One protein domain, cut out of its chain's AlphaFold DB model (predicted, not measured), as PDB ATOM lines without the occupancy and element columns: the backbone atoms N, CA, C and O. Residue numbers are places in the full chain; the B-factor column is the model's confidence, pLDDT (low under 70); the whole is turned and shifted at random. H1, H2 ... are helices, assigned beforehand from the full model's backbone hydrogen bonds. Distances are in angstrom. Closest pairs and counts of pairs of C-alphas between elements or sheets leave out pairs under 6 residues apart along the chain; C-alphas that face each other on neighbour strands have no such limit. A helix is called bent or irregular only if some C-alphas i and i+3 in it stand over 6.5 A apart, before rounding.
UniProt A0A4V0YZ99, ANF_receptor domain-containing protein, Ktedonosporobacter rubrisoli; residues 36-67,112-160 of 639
ATOM      1  N   ALA A  36     -50.026 -18.887  27.104       56.56
ATOM      2  CA  ALA A  36     -49.999 -17.788  28.072       56.56
ATOM      3  C   ALA A  36     -48.777 -16.866  27.896       56.56
ATOM      4  O   ALA A  36     -48.904 -15.646  28.024       56.56
ATOM      5  N   ILE A  37     -47.607 -17.425  27.567       68.06
ATOM      6  CA  ILE A  37     -46.387 -16.656  27.289       68.06
ATOM      7  C   ILE A  37     -46.544 -15.858  25.992       68.06
ATOM      8  O   ILE A  37     -46.280 -14.657  25.986       68.06
ATOM      9  N   ILE A  38     -47.027 -16.484  24.915       64.69
ATOM     10  CA  ILE A  38     -47.212 -15.820  23.616       64.69
ATOM     11  C   ILE A  38     -48.239 -14.683  23.724       64.69
ATOM     12  O   ILE A  38     -47.980 -13.584  23.231       64.69
ATOM     13  N   SER A  39     -49.354 -14.894  24.429       53.94
ATOM     14  CA  SER A  39     -50.380 -13.861  24.626       53.94
ATOM     15  C   SER A  39     -49.879 -12.674  25.458       53.94
ATOM     16  O   SER A  39     -50.174 -11.531  25.118       53.94
ATOM     17  N   ASN A  40     -49.066 -12.904  26.498       60.28
ATOM     18  CA  ASN A  40     -48.461 -11.816  27.282       60.28
ATOM     19  C   ASN A  40     -47.385 -11.051  26.493       60.28
ATOM     20  O   ASN A  40     -47.322  -9.827  26.566       60.28
ATOM     21  N   ILE A  41     -46.574 -11.757  25.698       62.66
ATOM     22  CA  ILE A  41     -45.577 -11.168  24.788       62.66
ATOM     23  C   ILE A  41     -46.261 -10.245  23.772       62.66
ATOM     24  O   ILE A  41     -45.809  -9.119  23.568       62.66
ATOM     25  N   ALA A  42     -47.363 -10.692  23.166       58.22
ATOM     26  CA  ALA A  42     -48.129  -9.888  22.217       58.22
ATOM     27  C   ALA A  42     -48.770  -8.660  22.890       58.22
ATOM     28  O   ALA A  42     -48.621  -7.547  22.392       58.22
ATOM     29  N   TYR A  43     -49.408  -8.841  24.051       55.59
ATOM     30  CA  TYR A  43     -50.045  -7.757  24.804       55.59
ATOM     31  C   TYR A  43     -49.051  -6.668  25.235       55.59
ATOM     32  O   TYR A  43     -49.346  -5.478  25.136       55.59
ATOM     33  N   ILE A  44     -47.850  -7.053  25.674       56.66
ATOM     34  CA  ILE A  44     -46.831  -6.108  26.147       56.66
ATOM     35  C   ILE A  44     -46.138  -5.402  24.983       56.66
ATOM     36  O   ILE A  44     -45.882  -4.207  25.076       56.66
ATOM     37  N   LYS A  45     -45.896  -6.080  23.855       53.69
ATOM     38  CA  LYS A  45     -45.352  -5.422  22.656       53.69
ATOM     39  C   LYS A  45     -46.277  -4.317  22.135       53.69
ATOM     40  O   LYS A  45     -45.790  -3.322  21.611       53.69
ATOM     41  N   ILE A  46     -47.589  -4.499  22.281       55.88
ATOM     42  CA  ILE A  46     -48.596  -3.524  21.848       55.88
ATOM     43  C   ILE A  46     -48.686  -2.347  22.827       55.88
ATOM     44  O   ILE A  46     -48.797  -1.211  22.387       55.88
ATOM     45  N   ASN A  47     -48.620  -2.602  24.138       52.09
ATOM     46  CA  ASN A  47     -48.958  -1.589  25.146       52.09
ATOM     47  C   ASN A  47     -47.755  -0.969  25.883       52.09
ATOM     48  O   ASN A  47     -47.905   0.074  26.509       52.09
ATOM     49  N   ALA A  48     -46.580  -1.604  25.861       65.62
ATOM     50  CA  ALA A  48     -45.378  -1.142  26.561       65.62
ATOM     51  C   ALA A  48     -44.095  -1.678  25.881       65.62
ATOM     52  O   ALA A  48     -43.403  -2.538  26.443       65.62
ATOM     53  N   PRO A  49     -43.767  -1.201  24.662       63.09
ATOM     54  CA  PRO A  49     -42.671  -1.739  23.849       63.09
ATOM     55  C   PRO A  49     -41.304  -1.677  24.549       63.09
ATOM     56  O   PRO A  49     -40.488  -2.582  24.373       63.09
ATOM     57  N   ASP A  50     -41.091  -0.694  25.427       61.09
ATOM     58  CA  ASP A  50     -39.830  -0.510  26.157       61.09
ATOM     59  C   ASP A  50     -39.607  -1.548  27.276       61.09
ATOM     60  O   ASP A  50     -38.475  -1.798  27.692       61.09
ATOM     61  N   LEU A  51     -40.669  -2.216  27.744       58.72
ATOM     62  CA  LEU A  51     -40.618  -3.258  28.784       58.72
ATOM     63  C   LEU A  51     -40.469  -4.676  28.216       58.72
ATOM     64  O   LEU A  51     -40.154  -5.616  28.955       58.72
ATOM     65  N   PHE A  52     -40.658  -4.842  26.906       61.97
ATOM     66  CA  PHE A  52     -40.634  -6.137  26.228       61.97
ATOM     67  C   PHE A  52     -39.311  -6.888  26.443       61.97
ATOM     68  O   PHE A  52     -39.291  -8.083  26.751       61.97
ATOM     69  N   SER A  53     -38.198  -6.164  26.358       53.81
ATOM     70  CA  SER A  53     -36.846  -6.709  26.483       53.81
ATOM     71  C   SER A  53     -36.547  -7.214  27.902       53.81
ATOM     72  O   SER A  53     -35.883  -8.238  28.076       53.81
ATOM     73  N   LEU A  54     -37.090  -6.540  28.922       50.19
ATOM     74  CA  LEU A  54     -36.931  -6.895  30.335       50.19
ATOM     75  C   LEU A  54     -37.788  -8.114  30.723       50.19
ATOM     76  O   LEU A  54     -37.403  -8.925  31.570       50.19
ATOM     77  N   LEU A  55     -38.953  -8.277  30.095       60.75
ATOM     78  CA  LEU A  55     -39.818  -9.433  30.321       60.75
ATOM     79  C   LEU A  55     -39.280 -10.686  29.620       60.75
ATOM     80  O   LEU A  55     -39.240 -11.751  30.233       60.75
ATOM     81  N   LEU A  56     -38.798 -10.560  28.377       59.84
ATOM     82  CA  LEU A  56     -38.123 -11.652  27.668       59.84
ATOM     83  C   LEU A  56     -36.904 -12.141  28.465       59.84
ATOM     84  O   LEU A  56     -36.698 -13.346  28.599       59.84
ATOM     85  N   PHE A  57     -36.158 -11.214  29.077       58.19
ATOM     86  CA  PHE A  57     -35.078 -11.528  30.012       58.19
ATOM     87  C   PHE A  57     -35.562 -12.376  31.198       58.19
ATOM     88  O   PHE A  57     -34.968 -13.415  31.474       58.19
ATOM     89  N   ASN A  58     -36.661 -12.002  31.859       55.38
ATOM     90  CA  ASN A  58     -37.199 -12.768  32.986       55.38
ATOM     91  C   ASN A  58     -37.749 -14.139  32.564       55.38
ATOM     92  O   ASN A  58     -37.503 -15.127  33.250       55.38
ATOM     93  N   VAL A  59     -38.430 -14.238  31.420       65.25
ATOM     94  CA  VAL A  59     -38.956 -15.513  30.901       65.25
ATOM     95  C   VAL A  59     -37.822 -16.463  30.510       65.25
ATOM     96  O   VAL A  59     -37.885 -17.650  30.825       65.25
ATOM     97  N   VAL A  60     -36.750 -15.963  29.888       60.53
ATOM     98  CA  VAL A  60     -35.587 -16.784  29.519       60.53
ATOM     99  C   VAL A  60     -34.723 -17.117  30.738       60.53
ATOM    100  O   VAL A  60     -34.240 -18.241  30.842       60.53
ATOM    101  N   ALA A  61     -34.569 -16.205  31.701       54.91
ATOM    102  CA  ALA A  61     -33.841 -16.471  32.942       54.91
ATOM    103  C   ALA A  61     -34.571 -17.503  33.821       54.91
ATOM    104  O   ALA A  61     -33.963 -18.478  34.265       54.91
ATOM    105  N   LEU A  62     -35.885 -17.354  34.015       50.38
ATOM    106  CA  LEU A  62     -36.708 -18.290  34.793       50.38
ATOM    107  C   LEU A  62     -36.945 -19.613  34.044       50.38
ATOM    108  O   LEU A  62     -36.971 -20.686  34.657       50.38
ATOM    109  N   GLY A  63     -37.039 -19.562  32.713       54.25
ATOM    110  CA  GLY A  63     -37.066 -20.739  31.847       54.25
ATOM    111  C   GLY A  63     -35.743 -21.505  31.887       54.25
ATOM    112  O   GLY A  63     -35.748 -22.719  32.053       54.25
ATOM    113  N   GLY A  64     -34.601 -20.811  31.848       50.75
ATOM    114  CA  GLY A  64     -33.259 -21.396  31.934       50.75
ATOM    115  C   GLY A  64     -32.969 -22.071  33.276       50.75
ATOM    116  O   GLY A  64     -32.379 -23.151  33.306       50.75
ATOM    117  N   ILE A  65     -33.460 -21.500  34.381       47.38
ATOM    118  CA  ILE A  65     -33.396 -22.121  35.715       47.38
ATOM    119  C   ILE A  65     -34.268 -23.392  35.777       47.38
ATOM    120  O   ILE A  65     -33.898 -24.364  36.436       47.38
ATOM    121  N   SER A  66     -35.383 -23.439  35.040       43.41
ATOM    122  CA  SER A  66     -36.273 -24.612  34.991       43.41
ATOM    123  C   SER A  66     -35.780 -25.707  34.028       43.41
ATOM    124  O   SER A  66     -35.943 -26.896  34.304       43.41
ATOM    125  N   LEU A  67     -35.097 -25.328  32.940       40.94
ATOM    126  CA  LEU A  67     -34.446 -26.244  31.990       40.94
ATOM    127  C   LEU A  67     -33.234 -26.973  32.599       40.94
ATOM    128  O   LEU A  67     -32.829 -28.017  32.093       40.94
ATOM    129  N   ALA A 112     -10.915 -26.857  35.480       73.12
ATOM    130  CA  ALA A 112     -10.603 -25.456  35.191       73.12
ATOM    131  C   ALA A 112     -11.005 -25.068  33.759       73.12
ATOM    132  O   ALA A 112     -11.618 -24.025  33.546       73.12
ATOM    133  N   ARG A 113     -10.762 -25.951  32.782       77.62
ATOM    134  CA  ARG A 113     -11.166 -25.734  31.388       77.62
ATOM    135  C   ARG A 113     -12.683 -25.696  31.214       77.62
ATOM    136  O   ARG A 113     -13.177 -24.830  30.502       77.62
ATOM    137  N   LYS A 114     -13.429 -26.585  31.883       77.56
ATOM    138  CA  LYS A 114     -14.900 -26.535  31.873       77.56
ATOM    139  C   LYS A 114     -15.408 -25.224  32.469       77.56
ATOM    140  O   LYS A 114     -16.226 -24.577  31.824       77.56
ATOM    141  N   HIS A 115     -14.896 -24.794  33.623       76.94
ATOM    142  CA  HIS A 115     -15.284 -23.511  34.217       76.94
ATOM    143  C   HIS A 115     -14.949 -22.326  33.309       76.94
ATOM    144  O   HIS A 115     -15.807 -21.477  33.098       76.94
ATOM    145  N   PHE A 116     -13.764 -22.307  32.697       81.31
ATOM    146  CA  PHE A 116     -13.386 -21.261  31.748       81.31
ATOM    147  C   PHE A 116     -14.334 -21.203  30.542       81.31
ATOM    148  O   PHE A 116     -14.816 -20.129  30.199       81.31
ATOM    149  N   THR A 117     -14.682 -22.349  29.944       81.69
ATOM    150  CA  THR A 117     -15.659 -22.392  28.844       81.69
ATOM    151  C   THR A 117     -17.031 -21.871  29.278       81.69
ATOM    152  O   THR A 117     -17.644 -21.111  28.534       81.69
ATOM    153  N   HIS A 118     -17.507 -22.225  30.478       82.06
ATOM    154  CA  HIS A 118     -18.791 -21.725  30.987       82.06
ATOM    155  C   HIS A 118     -18.752 -20.214  31.225       82.06
ATOM    156  O   HIS A 118     -19.693 -19.529  30.849       82.06
ATOM    157  N   VAL A 119     -17.654 -19.684  31.773       85.56
ATOM    158  CA  VAL A 119     -17.472 -18.235  31.958       85.56
ATOM    159  C   VAL A 119     -17.467 -17.511  30.611       85.56
ATOM    160  O   VAL A 119     -18.162 -16.513  30.464       85.56
ATOM    161  N   VAL A 120     -16.756 -18.026  29.602       86.88
ATOM    162  CA  VAL A 120     -16.737 -17.429  28.254       86.88
ATOM    163  C   VAL A 120     -18.122 -17.460  27.603       86.88
ATOM    164  O   VAL A 120     -18.543 -16.454  27.037       86.88
ATOM    165  N   LEU A 121     -18.853 -18.575  27.708       86.00
ATOM    166  CA  LEU A 121     -20.224 -18.669  27.198       86.00
ATOM    167  C   LEU A 121     -21.167 -17.707  27.931       86.00
ATOM    168  O   LEU A 121     -21.990 -17.063  27.287       86.00
ATOM    169  N   TYR A 122     -21.014 -17.556  29.249       86.31
ATOM    170  CA  TYR A 122     -21.811 -16.625  30.046       86.31
ATOM    171  C   TYR A 122     -21.523 -15.166  29.666       86.31
ATOM    172  O   TYR A 122     -22.449 -14.383  29.482       86.31
ATOM    173  N   LEU A 123     -20.251 -14.811  29.457       88.50
ATOM    174  CA  LEU A 123     -19.854 -13.482  28.984       88.50
ATOM    175  C   LEU A 123     -20.355 -13.197  27.562       88.50
ATOM    176  O   LEU A 123     -20.851 -12.104  27.304       88.50
ATOM    177  N   ALA A 124     -20.276 -14.170  26.650       87.38
ATOM    178  CA  ALA A 124     -20.821 -14.031  25.299       87.38
ATOM    179  C   ALA A 124     -22.348 -13.858  25.320       87.38
ATOM    180  O   ALA A 124     -22.887 -13.033  24.587       87.38
ATOM    181  N   TYR A 125     -23.042 -14.591  26.194       88.31
ATOM    182  CA  TYR A 125     -24.485 -14.469  26.380       88.31
ATOM    183  C   TYR A 125     -24.879 -13.099  26.952       88.31
ATOM    184  O   TYR A 125     -25.779 -12.453  26.418       88.31
ATOM    185  N   ILE A 126     -24.157 -12.605  27.967       89.12
ATOM    186  CA  ILE A 126     -24.326 -11.239  28.491       89.12
ATOM    187  C   ILE A 126     -24.104 -10.209  27.379       89.12
ATOM    188  O   ILE A 126     -24.902  -9.287  27.243       89.12
ATOM    189  N   LEU A 127     -23.067 -10.371  26.552       87.62
ATOM    190  CA  LEU A 127     -22.790  -9.454  25.447       87.62
ATOM    191  C   LEU A 127     -23.922  -9.440  24.412       87.62
ATOM    192  O   LEU A 127     -24.312  -8.367  23.970       87.62
ATOM    193  N   ILE A 128     -24.481 -10.599  24.051       86.31
ATOM    194  CA  ILE A 128     -25.631 -10.679  23.135       86.31
ATOM    195  C   ILE A 128     -26.857  -9.993  23.745       86.31
ATOM    196  O   ILE A 128     -27.537  -9.249  23.043       86.31
ATOM    197  N   ILE A 129     -27.117 -10.186  25.042       84.62
ATOM    198  CA  ILE A 129     -28.204  -9.489  25.743       84.62
ATOM    199  C   ILE A 129     -27.975  -7.982  25.715       84.62
ATOM    200  O   ILE A 129     -28.901  -7.248  25.400       84.62
ATOM    201  N   ILE A 130     -26.758  -7.513  25.997       87.19
ATOM    202  CA  ILE A 130     -26.418  -6.089  25.909       87.19
ATOM    203  C   ILE A 130     -26.653  -5.593  24.479       87.19
ATOM    204  O   ILE A 130     -27.338  -4.597  24.293       87.19
ATOM    205  N   ILE A 131     -26.177  -6.299  23.454       84.25
ATOM    206  CA  ILE A 131     -26.409  -5.910  22.056       84.25
ATOM    207  C   ILE A 131     -27.907  -5.856  21.740       84.25
ATOM    208  O   ILE A 131     -28.324  -4.929  21.062       84.25
ATOM    209  N   PHE A 132     -28.719  -6.785  22.247       85.50
ATOM    210  CA  PHE A 132     -30.163  -6.815  22.003       85.50
ATOM    211  C   PHE A 132     -30.918  -5.716  22.769       85.50
ATOM    212  O   PHE A 132     -31.767  -5.037  22.198       85.50
ATOM    213  N   LEU A 133     -30.576  -5.486  24.043       83.00
ATOM    214  CA  LEU A 133     -31.133  -4.409  24.872       83.00
ATOM    215  C   LEU A 133     -30.791  -3.031  24.304       83.00
ATOM    216  O   LEU A 133     -31.616  -2.125  24.327       83.00
ATOM    217  N   PHE A 134     -29.585  -2.893  23.760       86.12
ATOM    218  CA  PHE A 134     -29.094  -1.663  23.159       86.12
ATOM    219  C   PHE A 134     -29.147  -1.709  21.630       86.12
ATOM    220  O   PHE A 134     -28.480  -0.902  20.995       86.12
ATOM    221  N   GLN A 135     -29.924  -2.606  21.009       85.25
ATOM    222  CA  GLN A 135     -29.883  -2.783  19.551       85.25
ATOM    223  C   GLN A 135     -30.253  -1.496  18.823       85.25
ATOM    224  O   GLN A 135     -29.557  -1.104  17.899       85.25
ATOM    225  N   ASN A 136     -31.273  -0.778  19.300       78.25
ATOM    226  CA  ASN A 136     -31.688   0.495  18.713       78.25
ATOM    227  C   ASN A 136     -30.597   1.556  18.877       78.25
ATOM    228  O   ASN A 136     -30.310   2.295  17.941       78.25
ATOM    229  N   PHE A 137     -29.933   1.582  20.035       84.19
ATOM    230  CA  PHE A 137     -28.801   2.472  20.275       84.19
ATOM    231  C   PHE A 137     -27.618   2.132  19.360       84.19
ATOM    232  O   PHE A 137     -27.067   3.021  18.719       84.19
ATOM    233  N   PHE A 138     -27.246   0.854  19.249       82.56
ATOM    234  CA  PHE A 138     -26.166   0.401  18.377       82.56
ATOM    235  C   PHE A 138     -26.490   0.640  16.906       82.56
ATOM    236  O   PHE A 138     -25.632   1.147  16.202       82.56
ATOM    237  N   ILE A 139     -27.709   0.347  16.448       81.94
ATOM    238  CA  ILE A 139     -28.155   0.610  15.075       81.94
ATOM    239  C   ILE A 139     -28.121   2.112  14.792       81.94
ATOM    240  O   ILE A 139     -27.565   2.513  13.776       81.94
ATOM    241  N   ALA A 140     -28.628   2.953  15.699       81.56
ATOM    242  CA  ALA A 140     -28.612   4.405  15.530       81.56
ATOM    243  C   ALA A 140     -27.189   4.987  15.539       81.56
ATOM    244  O   ALA A 140     -26.870   5.872  14.747       81.56
ATOM    245  N   LYS A 141     -26.304   4.497  16.416       87.00
ATOM    246  CA  LYS A 141     -24.902   4.942  16.466       87.00
ATOM    247  C   LYS A 141     -24.085   4.407  15.297       87.00
ATOM    248  O   LYS A 141     -23.256   5.142  14.773       87.00
ATOM    249  N   LEU A 142     -24.324   3.169  14.873       87.62
ATOM    250  CA  LEU A 142     -23.669   2.570  13.717       87.62
ATOM    251  C   LEU A 142     -24.127   3.251  12.427       87.62
ATOM    252  O   LEU A 142     -23.277   3.541  11.595       87.62
ATOM    253  N   SER A 143     -25.419   3.565  12.278       85.50
ATOM    254  CA  SER A 143     -25.917   4.323  11.125       85.50
ATOM    255  C   SER A 143     -25.361   5.743  11.114       85.50
ATOM    256  O   SER A 143     -24.891   6.198  10.081       85.50
ATOM    257  N   ALA A 144     -25.305   6.423  12.264       86.56
ATOM    258  CA  ALA A 144     -24.677   7.740  12.357       86.56
ATOM    259  C   ALA A 144     -23.176   7.697  12.027       86.56
ATOM    260  O   ALA A 144     -22.671   8.586  11.346       86.56
ATOM    261  N   ALA A 145     -22.461   6.660  12.474       88.00
ATOM    262  CA  ALA A 145     -21.052   6.466  12.148       88.00
ATOM    263  C   ALA A 145     -20.842   6.128  10.664       88.00
ATOM    264  O   ALA A 145     -19.896   6.631  10.062       88.00
ATOM    265  N   ALA A 146     -21.718   5.308  10.075       89.69
ATOM    266  CA  ALA A 146     -21.699   4.977   8.654       89.69
ATOM    267  C   ALA A 146     -21.956   6.220   7.796       89.69
ATOM    268  O   ALA A 146     -21.195   6.484   6.871       89.69
ATOM    269  N   ASP A 147     -22.940   7.036   8.167       91.56
ATOM    270  CA  ASP A 147     -23.247   8.290   7.484       91.56
ATOM    271  C   ASP A 147     -22.100   9.292   7.613       91.56
ATOM    272  O   ASP A 147     -21.685   9.897   6.628       91.56
ATOM    273  N   TYR A 148     -21.512   9.427   8.804       90.25
ATOM    274  CA  TYR A 148     -20.338  10.275   8.997       90.25
ATOM    275  C   TYR A 148     -19.149   9.804   8.146       90.25
ATOM    276  O   TYR A 148     -18.476  10.614   7.505       90.25
ATOM    277  N   ALA A 149     -18.911   8.490   8.090       90.25
ATOM    278  CA  ALA A 149     -17.875   7.896   7.252       90.25
ATOM    279  C   ALA A 149     -18.163   8.073   5.751       90.25
ATOM    280  O   ALA A 149     -17.232   8.332   4.992       90.25
ATOM    281  N   CYS A 150     -19.425   7.994   5.326       92.00
ATOM    282  CA  CYS A 150     -19.862   8.304   3.965       92.00
ATOM    283  C   CYS A 150     -19.526   9.762   3.611       92.00
ATOM    284  O   CYS A 150     -18.823  10.024   2.633       92.00
ATOM    285  N   VAL A 151     -19.955  10.711   4.449       91.25
ATOM    286  CA  VAL A 151     -19.813  12.150   4.185       91.25
ATOM    287  C   VAL A 151     -18.351  12.597   4.204       91.25
ATOM    288  O   VAL A 151     -17.945  13.374   3.339       91.25
ATOM    289  N   LYS A 152     -17.543  12.114   5.161       89.50
ATOM    290  CA  LYS A 152     -16.133  12.524   5.319       89.50
ATOM    291  C   LYS A 152     -15.136  11.661   4.553       89.50
ATOM    292  O   LYS A 152     -14.112  12.171   4.115       89.50
ATOM    293  N   GLY A 153     -15.390  10.360   4.448       83.00
ATOM    294  CA  GLY A 153     -14.458   9.386   3.876       83.00
ATOM    295  C   GLY A 153     -14.629   9.158   2.376       83.00
ATOM    296  O   GLY A 153     -13.788   8.493   1.779       83.00
ATOM    297  N   GLY A 154     -15.706   9.668   1.765       78.19
ATOM    298  CA  GLY A 154     -15.984   9.503   0.334       78.19
ATOM    299  C   GLY A 154     -16.325   8.066  -0.082       78.19
ATOM    300  O   GLY A 154     -16.370   7.761  -1.272       78.19
ATOM    301  N   VAL A 155     -16.561   7.162   0.876       81.44
ATOM    302  CA  VAL A 155     -16.902   5.763   0.592       81.44
ATOM    303  C   VAL A 155     -18.400   5.666   0.304       81.44
ATOM    304  O   VAL A 155     -19.205   5.455   1.208       81.44
ATOM    305  N   GLN A 156     -18.769   5.799  -0.973       76.94
ATOM    306  CA  GLN A 156     -20.170   5.794  -1.420       76.94
ATOM    307  C   GLN A 156     -20.931   4.496  -1.110       76.94
ATOM    308  O   GLN A 156     -22.152   4.521  -0.988       76.94
ATOM    309  N   LEU A 157     -20.232   3.366  -0.939       78.50
ATOM    310  CA  LEU A 157     -20.856   2.041  -0.796       78.50
ATOM    311  C   LEU A 157     -21.787   1.896   0.425       78.50
ATOM    312  O   LEU A 157     -22.540   0.929   0.496       78.50
ATOM    313  N   PHE A 158     -21.710   2.818   1.387       80.19
ATOM    314  CA  PHE A 158     -22.463   2.770   2.643       80.19
ATOM    315  C   PHE A 158     -23.331   4.011   2.883       80.19
ATOM    316  O   PHE A 158     -23.840   4.182   3.988       80.19
ATOM    317  N   CYS A 159     -23.490   4.881   1.885       85.69
ATOM    318  CA  CYS A 159     -24.331   6.062   2.023       85.69
ATOM    319  C   CYS A 159     -25.808   5.661   1.969       85.69
ATOM    320  O   CYS A 159     -26.264   5.081   0.982       85.69
ATOM    321  N   ALA A 160     -26.565   5.981   3.019       89.81
ATOM    322  CA  ALA A 160     -28.019   5.972   2.924       89.81
ATOM    323  C   ALA A 160     -28.471   6.991   1.853       89.81
ATOM    324  O   ALA A 160     -27.795   8.001   1.663       89.81
TER     325      ALA A 160
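What this domain is: This is residues 36 to 67 and 112 to 160 of the 639 residues of the protein "ANF_receptor domain-containing protein" of Ktedonosporobacter rubrisoli (UniProt A0A4V0YZ99). A loose, open array of helices: H1 and H2 form a short helical hairpin, H2 and H3 make a narrow V that is closed near Ser 53 and Leu 133 and open toward the cut, and H3 and H4 meet near their ends as an L. Residues 60 to 67 of H2 and 112 to 128 of H3 stick out free, and residues 154 to 160 fold back beside the last part of H4. The printed part has 81 residues with four named helices, H1, H2, H3 and H4 along the chain, and no named strand; its class is all helix. It is extended, with a radius of gyration of the C-alphas of 18.5 A, and has a flat outline spanning 53 by 45 by 15 A.

Where its parts are: H1, residues 36 to 47, begins at C-alpha 36 (-49.999, -17.788, 28.072) and is 16.5 A long from first to last C-alpha. H2, residues 49 to 67, is 27.1 A long. It is only just irregular, as C-alphas 50 and 53 are 6.9 A apart, and its line is a rough one. H3, residues 112 to 133, is the longest helix by residues and 31.2 A long; it begins at C-alpha 112 (-10.603, -25.456, 35.191). H4, residues 135 to 153, is 25.1 A long and ends at C-alpha 153 (-14.458, 9.386, 3.876).

How they stand to each other: H1 and H2 are a helical hairpin, running opposite ways at a shallow tilt of 18 degrees. They touch through residues 41 to 45 of H1 and 51 to 52 of H2 alone, and their closest C-alphas, of Lys 45 and Phe 52, are 6.0 A apart. H2 and H3 are close but not clearly touching; their closest C-alphas, of Ser 53 and Leu 133, are 6.4 A apart. These two run opposite ways at a shallow tilt of 23 degrees. H3 and H4 are about perpendicular, at 76 degrees, and close but not clearly touching; their closest C-alphas, of Ile 131 and Phe 138, are 7.3 A apart. H1 is apart from H3 and from H4, and H2 is apart from H4. In H1, H3 and H4 every O i to N i+4 pair is within hydrogen-bond range; in H2, 13 of 15 are.

The domain as a whole: The two C-alphas farthest apart, of Ser 66 and Gly 154, are 52.7 A apart. Residues 68 to 111 are not printed, and C-alphas 67 and 112 are 24.1 A apart across that cut. Of the links that are printed whole, H1 to H2 and H3 to H4 are tight. The mean pLDDT of the printed part is 73.6; residues 36 to 67 are under 70.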